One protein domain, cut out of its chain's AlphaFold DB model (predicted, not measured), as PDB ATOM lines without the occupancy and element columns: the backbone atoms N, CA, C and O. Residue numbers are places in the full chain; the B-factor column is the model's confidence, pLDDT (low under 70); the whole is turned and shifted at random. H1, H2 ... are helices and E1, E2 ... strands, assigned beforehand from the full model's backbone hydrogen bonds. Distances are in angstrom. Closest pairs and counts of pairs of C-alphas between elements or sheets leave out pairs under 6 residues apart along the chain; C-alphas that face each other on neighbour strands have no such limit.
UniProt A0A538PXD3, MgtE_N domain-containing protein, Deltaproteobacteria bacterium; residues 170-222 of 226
ATOM      1  N   TRP A 170      -8.546  -2.996  10.967       92.25
ATOM      2  CA  TRP A 170      -9.606  -3.901  10.523       92.25
ATOM      3  C   TRP A 170     -10.725  -3.124   9.814       92.25
ATOM      4  O   TRP A 170     -11.546  -2.441  10.432       92.25
ATOM      5  N   ARG A 171     -10.748  -3.229   8.485       90.06
ATOM      6  CA  ARG A 171     -11.721  -2.586   7.597       90.06
ATOM      7  C   ARG A 171     -12.595  -3.630   6.910       90.06
ATOM      8  O   ARG A 171     -12.099  -4.658   6.462       90.06
ATOM      9  N   CYS A 172     -13.882  -3.332   6.762       89.44
ATOM     10  CA  CYS A 172     -14.802  -4.095   5.919       89.44
ATOM     11  C   CYS A 172     -15.592  -3.148   5.013       89.44
ATOM     12  O   CYS A 172     -16.142  -2.146   5.472       89.44
ATOM     13  N   ASP A 173     -15.671  -3.465   3.725       88.06
ATOM     14  CA  ASP A 173     -16.427  -2.663   2.764       88.06
ATOM     15  C   ASP A 173     -17.861  -3.207   2.594       88.06
ATOM     16  O   ASP A 173     -18.103  -4.414   2.646       88.06
ATOM     17  N   ARG A 174     -18.852  -2.319   2.423       82.75
ATOM     18  CA  ARG A 174     -20.263  -2.709   2.177       82.75
ATOM     19  C   ARG A 174     -20.488  -3.250   0.767       82.75
ATOM     20  O   ARG A 174     -21.394  -4.061   0.537       82.75
ATOM     21  N   SER A 175     -19.716  -2.730  -0.174       74.56
ATOM     22  CA  SER A 175     -19.715  -3.085  -1.585       74.56
ATOM     23  C   SER A 175     -18.338  -3.633  -1.936       74.56
ATOM     24  O   SER A 175     -17.325  -3.182  -1.405       74.56
ATOM     25  N   SER A 176     -18.296  -4.645  -2.797       65.56
ATOM     26  CA  SER A 176     -17.035  -5.162  -3.318       65.56
ATOM     27  C   SER A 176     -16.411  -4.057  -4.162       65.56
ATOM     28  O   SER A 176     -16.961  -3.695  -5.202       65.56
ATOM     29  N   GLY A 177     -15.318  -3.473  -3.671       62.16
ATOM     30  CA  GLY A 177     -14.521  -2.534  -4.447       62.16
ATOM     31  C   GLY A 177     -13.683  -3.261  -5.499       62.16
ATOM     32  O   GLY A 177     -13.639  -4.486  -5.546       62.16
ATOM     33  N   GLU A 178     -12.959  -2.503  -6.318       55.19
ATOM     34  CA  GLU A 178     -12.053  -3.059  -7.338       55.19
ATOM     35  C   GLU A 178     -10.778  -3.689  -6.743       55.19
ATOM     36  O   GLU A 178     -10.050  -4.397  -7.432       55.19
ATOM     37  N   SER A 179     -10.485  -3.438  -5.461       58.34
ATOM     38  CA  SER A 179      -9.280  -3.947  -4.802       58.34
ATOM     39  C   SER A 179      -9.536  -5.316  -4.155       58.34
ATOM     40  O   SER A 179     -10.450  -5.426  -3.338       58.34
ATOM     41  N   PRO A 180      -8.704  -6.340  -4.421       50.53
ATOM     42  CA  PRO A 180      -8.827  -7.661  -3.795       50.53
ATOM     43  C   PRO A 180      -8.576  -7.645  -2.276       50.53
ATOM     44  O   PRO A 180      -9.044  -8.533  -1.574       50.53
ATOM     45  N   LEU A 181      -7.916  -6.601  -1.757       53.19
ATOM     46  CA  LEU A 181      -7.752  -6.344  -0.316       53.19
ATOM     47  C   LEU A 181      -9.013  -5.727   0.327       53.19
ATOM     48  O   LEU A 181      -9.079  -5.556   1.541       53.19
ATOM     49  N   ARG A 182     -10.021  -5.360  -0.477       65.19
ATOM     50  CA  ARG A 182     -11.287  -4.733  -0.061       65.19
ATOM     51  C   ARG A 182     -12.455  -5.687  -0.276       65.19
ATOM     52  O   ARG A 182     -13.396  -5.401  -1.022       65.19
ATOM     53  N   ALA A 183     -12.369  -6.848   0.364       65.25
ATOM     54  CA  ALA A 183     -13.455  -7.811   0.360       65.25
ATOM     55  C   ALA A 183     -14.690  -7.213   1.049       65.25
ATOM     56  O   ALA A 183     -14.610  -6.620   2.130       65.25
ATOM     57  N   ALA A 184     -15.844  -7.364   0.402       74.75
ATOM     58  CA  ALA A 184     -17.094  -6.944   1.002       74.75
ATOM     59  C   ALA A 184     -17.489  -7.924   2.105       74.75
ATOM     60  O   ALA A 184     -17.538  -9.128   1.862       74.75
ATOM     61  N   ALA A 185     -17.839  -7.409   3.279       80.00
ATOM     62  CA  ALA A 185     -18.452  -8.221   4.323       80.00
ATOM     63  C   ALA A 185     -19.968  -8.021   4.282       80.00
ATOM     64  O   ALA A 185     -20.469  -6.910   4.477       80.00
ATOM     65  N   ARG A 186     -20.719  -9.093   4.017       81.69
ATOM     66  CA  ARG A 186     -22.190  -9.082   4.057       81.69
ATOM     67  C   ARG A 186     -22.697  -9.600   5.394       81.69
ATOM     68  O   ARG A 186     -23.759  -9.180   5.847       81.69
ATOM     69  N   THR A 187     -21.927 -10.479   6.025       89.56
ATOM     70  CA  THR A 187     -22.218 -11.068   7.329       89.56
ATOM     71  C   THR A 187     -21.095 -10.803   8.334       89.56
ATOM     72  O   THR A 187     -19.973 -10.446   7.974       89.56
ATOM     73  N   ALA A 188     -21.390 -11.004   9.622       89.38
ATOM     74  CA  ALA A 188     -20.361 -10.996  10.661       89.38
ATOM     75  C   ALA A 188     -19.334 -12.128  10.472       89.38
ATOM     76  O   ALA A 188     -18.179 -11.960  10.853       89.38
ATOM     77  N   GLY A 189     -19.741 -13.255   9.870       90.06
ATOM     78  CA  GLY A 189     -18.840 -14.352   9.513       90.06
ATOM     79  C   GLY A 189     -17.786 -13.894   8.511       90.06
ATOM     80  O   GLY A 189     -16.599 -13.988   8.803       90.06
ATOM     81  N   ASP A 190     -18.221 -13.273   7.411       89.12
ATOM     82  CA  ASP A 190     -17.327 -12.732   6.376       89.12
ATOM     83  C   ASP A 190     -16.324 -11.736   6.974       89.12
ATOM     84  O   ASP A 190     -15.137 -11.765   6.663       89.12
ATOM     85  N   ALA A 191     -16.791 -10.860   7.873       89.00
ATOM     86  CA  ALA A 191     -15.938  -9.875   8.530       89.00
ATOM     87  C   ALA A 191     -14.858 -10.532   9.409       89.00
ATOM     88  O   ALA A 191     -13.713 -10.075   9.423       89.00
ATOM     89  N   LEU A 192     -15.213 -11.595  10.138       90.75
ATOM     90  CA  LEU A 192     -14.264 -12.366  10.945       90.75
ATOM     91  C   LEU A 192     -13.278 -13.145  10.074       90.75
ATOM     92  O   LEU A 192     -12.114 -13.267  10.450       90.75
ATOM     93  N   ASP A 193     -13.709 -13.648   8.922       90.12
ATOM     94  CA  ASP A 193     -12.820 -14.330   7.983       90.12
ATOM     95  C   ASP A 193     -11.825 -13.350   7.355       90.12
ATOM     96  O   ASP A 193     -10.630 -13.636   7.340       90.12
ATOM     97  N   ILE A 194     -12.266 -12.144   6.976       87.31
ATOM     98  CA  ILE A 194     -11.377 -11.052   6.545       87.31
ATOM     99  C   ILE A 194     -10.350 -10.729   7.633       87.31
ATOM    100  O   ILE A 194      -9.161 -10.626   7.335       87.31
ATOM    101  N   LEU A 195     -10.783 -10.599   8.894       89.94
ATOM    102  CA  LEU A 195      -9.871 -10.353  10.012       89.94
ATOM    103  C   LEU A 195      -8.819 -11.462  10.139       89.94
ATOM    104  O   LEU A 195      -7.641 -11.164  10.288       89.94
ATOM    105  N   ARG A 196      -9.230 -12.733  10.066       90.38
ATOM    106  CA  ARG A 196      -8.317 -13.883  10.174       90.38
ATOM    107  C   ARG A 196      -7.332 -13.952   9.011       90.38
ATOM    108  O   ARG A 196      -6.166 -14.246   9.236       90.38
ATOM    109  N   MET A 197      -7.795 -13.690   7.791       89.25
ATOM    110  CA  MET A 197      -6.970 -13.751   6.580       89.25
ATOM    111  C   MET A 197      -5.915 -12.644   6.516       89.25
ATOM    112  O   MET A 197      -4.877 -12.854   5.902       89.25
ATOM    113  N   ASN A 198      -6.176 -11.491   7.138       87.44
ATOM    114  CA  ASN A 198      -5.298 -10.317   7.101       87.44
ATOM    115  C   ASN A 198      -4.733  -9.977   8.491       87.44
ATOM    116  O   ASN A 198      -4.366  -8.834   8.744       87.44
ATOM    117  N   ALA A 199      -4.713 -10.938   9.421       86.75
ATOM    118  CA  ALA A 199      -4.363 -10.679  10.818       86.75
ATOM    119  C   ALA A 199      -2.944 -10.105  10.979       86.75
ATOM    120  O   ALA A 199      -2.727  -9.271  11.854       86.75
ATOM    121  N   ASP A 200      -2.014 -10.514  10.115       85.44
ATOM    122  CA  ASP A 200      -0.625 -10.042  10.132       85.44
ATOM    123  C   ASP A 200      -0.482  -8.592   9.622       85.44
ATOM    124  O   ASP A 200       0.435  -7.884  10.032       85.44
ATOM    125  N   ASP A 201      -1.428  -8.122   8.802       85.06
ATOM    126  CA  ASP A 201      -1.448  -6.769   8.228       85.06
ATOM    127  C   ASP A 201      -2.328  -5.790   9.026       85.06
ATOM    128  O   ASP A 201      -2.493  -4.628   8.640       85.06
ATOM    129  N   ILE A 202      -2.919  -6.243  10.139       89.31
ATOM    130  CA  ILE A 202      -3.787  -5.444  11.007       89.31
ATOM    131  C   ILE A 202      -3.070  -5.172  12.329       89.31
ATOM    132  O   ILE A 202      -2.908  -6.041  13.181       89.31
ATOM    133  N   GLU A 203      -2.719  -3.910  12.544       89.50
ATOM    134  CA  GLU A 203      -2.104  -3.436  13.782       89.50
ATOM    135  C   GLU A 203      -3.143  -3.269  14.903       89.50
ATOM    136  O   GLU A 203      -2.870  -3.546  16.072       89.50
ATOM    137  N   VAL A 204      -4.368  -2.846  14.553       86.06
ATOM    138  CA  VAL A 204      -5.462  -2.620  15.511       86.06
ATOM    139  C   VAL A 204      -6.744  -3.319  15.057       86.06
ATOM    140  O   VAL A 204      -7.384  -2.917  14.085       86.06
ATOM    141  N   ALA A 205      -7.163  -4.332  15.823       87.19
ATOM    142  CA  ALA A 205      -8.326  -5.180  15.525       87.19
ATOM    143  C   ALA A 205      -9.516  -5.013  16.497       87.19
ATOM    144  O   ALA A 205     -10.457  -5.802  16.476       87.19
ATOM    145  N   VAL A 206      -9.501  -4.001  17.374       89.06
ATOM    146  CA  VAL A 206     -10.559  -3.811  18.392       89.06
ATOM    147  C   VAL A 206     -11.886  -3.367  17.770       89.06
ATOM    148  O   VAL A 206     -12.954  -3.683  18.288       89.06
ATOM    149  N   ASN A 207     -11.831  -2.647  16.652       92.62
ATOM    150  CA  ASN A 207     -12.993  -2.139  15.938       92.62
ATOM    151  C   ASN A 207     -12.917  -2.551  14.469       92.62
ATOM    152  O   ASN A 207     -11.880  -2.359  13.838       92.62
ATOM    153  N   CYS A 208     -14.029  -3.041  13.929       91.94
ATOM    154  CA  CYS A 208     -14.247  -3.152  12.494       91.94
ATOM    155  C   CYS A 208     -14.816  -1.829  11.973       91.94
ATOM    156  O   CYS A 208     -15.908  -1.407  12.370       91.94
ATOM    157  N   TYR A 209     -14.078  -1.169  11.087       92.56
ATOM    158  CA  TYR A 209     -14.517   0.049  10.414       92.56
ATOM    159  C   TYR A 209     -15.258  -0.320   9.128       92.56
ATOM    160  O   TYR A 209     -14.673  -0.886   8.202       92.56
ATOM    161  N   VAL A 210     -16.552   0.003   9.074       91.94
ATOM    162  CA  VAL A 210     -17.417  -0.283   7.926       91.94
ATOM    163  C   VAL A 210     -17.377   0.896   6.968       91.94
ATOM    164  O   VAL A 210     -17.730   2.019   7.343       91.94
ATOM    165  N   CYS A 211     -16.987   0.639   5.726       90.44
ATOM    166  CA  CYS A 211     -16.787   1.667   4.711       90.44
ATOM    167  C   CYS A 211     -17.680   1.461   3.477       90.44
ATOM    168  O   CYS A 211     -18.100   0.349   3.155       90.44
ATOM    169  N   ASP A 212     -17.971   2.562   2.788       87.81
ATOM    170  CA  ASP A 212     -18.556   2.584   1.446       87.81
ATOM    171  C   ASP A 212     -17.647   3.425   0.541       87.81
ATOM    172  O   ASP A 212     -17.615   4.661   0.609       87.81
ATOM    173  N   GLY A 213     -16.790   2.746  -0.226       84.38
ATOM    174  CA  GLY A 213     -15.680   3.394  -0.920       84.38
ATOM    175  C   GLY A 213     -14.763   4.146   0.064       84.38
ATOM    176  O   GLY A 213     -14.337   3.572   1.066       84.38
ATOM    177  N   PRO A 214     -14.416   5.425  -0.163       85.06
ATOM    178  CA  PRO A 214     -13.554   6.177   0.753       85.06
ATOM    179  C   PRO A 214     -14.267   6.639   2.036       85.06
ATOM    180  O   PRO A 214     -13.614   7.188   2.922       85.06
ATOM    181  N   LYS A 215     -15.591   6.470   2.145       89.44
ATOM    182  CA  LYS A 215     -16.379   7.009   3.256       89.44
ATOM    183  C   LYS A 215     -16.488   5.994   4.389       89.44
ATOM    184  O   LYS A 215     -16.909   4.863   4.164       89.44
ATOM    185  N   LEU A 216     -16.177   6.424   5.610       93.12
ATOM    186  CA  LEU A 216     -16.512   5.682   6.826       93.12
ATOM    187  C   LEU A 216     -18.016   5.816   7.091       93.12
ATOM    188  O   LEU A 216     -18.517   6.933   7.212       93.12
ATOM    189  N   VAL A 217     -18.732   4.694   7.178       94.31
ATOM    190  CA  VAL A 217     -20.196   4.668   7.360       94.31
ATOM    191  C   VAL A 217     -20.639   3.988   8.654       94.31
ATOM    192  O   VAL A 217     -21.809   4.076   9.020       94.31
ATOM    193  N   GLY A 218     -19.730   3.324   9.369       93.06
ATOM    194  CA  GLY A 218     -20.032   2.726  10.664       93.06
ATOM    195  C   GLY A 218     -18.811   2.133  11.357       93.06
ATOM    196  O   GLY A 218     -17.754   1.966  10.756       93.06
ATOM    197  N   VAL A 219     -18.977   1.803  12.636       94.25
ATOM    198  CA  VAL A 219     -17.975   1.117  13.458       94.25
ATOM    199  C   VAL A 219     -18.666   0.013  14.243       94.25
ATOM    200  O   VAL A 219     -19.701   0.252  14.865       94.25
ATOM    201  N   VAL A 220     -18.088  -1.187  14.225       92.38
ATOM    202  CA  VAL A 220     -18.568  -2.343  14.986       92.38
ATOM    203  C   VAL A 220     -17.444  -2.831  15.904       92.38
ATOM    204  O   VAL A 220     -16.413  -3.280  15.405       92.38
ATOM    205  N   PRO A 221     -17.594  -2.743  17.236       92.50
ATOM    206  CA  PRO A 221     -16.556  -3.186  18.159       92.50
ATOM    207  C   PRO A 221     -16.492  -4.715  18.233       92.50
ATOM    208  O   PRO A 221     -17.526  -5.382  18.328       92.50
ATOM    209  N   LEU A 222     -15.280  -5.269  18.287       89.75
ATOM    210  CA  LEU A 222     -15.061  -6.663  18.647       89.75
ATOM    211  C   LEU A 222     -15.260  -6.807  20.153       89.75
ATOM    212  O   LEU A 222     -14.461  -6.320  20.955       89.75
TER     213      LEU A 222
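Overview. This is residues 170 to 222 of the 226 residues of the protein "MgtE_N domain-containing protein" of Deltaproteobacteria bacterium (UniProt A0A538PXD3). This is a small, strongly twisted sheet of three strands with one helix, H1, packed over one face, mostly above the edge strand E1, and with no named helix on the other face. A long loop, residues 174 to 187, leads from E1 to H1, and E2 and E3 form a hairpin that makes the rest of the sheet. The printed part has 53 residues, with the named elements in the order E1, H1, E2, E3; the sheet runs E1, E2, E3 and is mixed, and the class is mixed, helices and strands. The whole is compact, with a radius of gyration of the C-alphas of 10.0 A, and rounded, with spans of 22 by 21 by 20 A.

Arrangement. Begin with the inner strand E2, residues 204 to 212, which bends by 78 degrees at residue 207. On one side of it look for the edge strand E1, residues 170 to 173, parallel to E2 at 17 degrees between their directions; N 172 and O 209 are within hydrogen-bond range at 2.9 A, as are N 211 and O 172 at 2.9 A. On the other side is the edge strand E3, residues 215 to 221, antiparallel to E2 at 144 degrees; here N 208 and O 220 are 2.8 A apart and N 217 and O 210 are 2.9 A apart, both within hydrogen-bond range. E2 and E3 are a hairpin with a tight link of 2 residues. The sheet is only just strongly twisted, its C-alphas lying up to 4.3 A off the best plane. Now look for H1, residues 188 to 197, which is on the sheet at a height over the sheet of 8.9 A. It lies over E1, on which 6 of its 10 C-alphas fall, and only just not over E2, on which 2 fall. It runs slantwise to the strands, at 54 degrees to E1 on the local plane. The closest C-alphas of E1 and H1 are those of Cys 172 and Ala 191, 6.4 A apart; those of H1 and E2 are Leu 195 and Ala 205, 7.7 A apart. In H1 every O i to N i+4 pair is within hydrogen-bond range. E1, H1 and E2 make a strand-helix-strand unit, two parallel neighbour strands with a helix between them in the chain, and its crossover is right-handed. With H1 on one face of the sheet, there are two layers, one of helix and one of strands.

Along the chain. Find C-alpha 204 at (-5.462, -2.620, 15.511); from there E2 runs 19.9 A to C-alpha 212. E3 measures 18.1 A and ends at C-alpha 221, at (-16.556, -3.186, 18.159). E1 begins at C-alpha 170, at (-9.606, -3.901, 10.523), and runs 10.4 A to C-alpha 173. H1 covers 14.3 A from C-alpha 188 to C-alpha 197.

Size, cuts and confidence. The two C-alphas farthest apart are those of Glu 178 and Leu 222, at 26.4 A. The printed part has no cut. The link from E1 to H1, 14 residues, is long, and that from H1 to E2, 6 residues, is short. The mean pLDDT of the printed part is 84.1; look at residues 176 to 183, in the long link, for the values under 70.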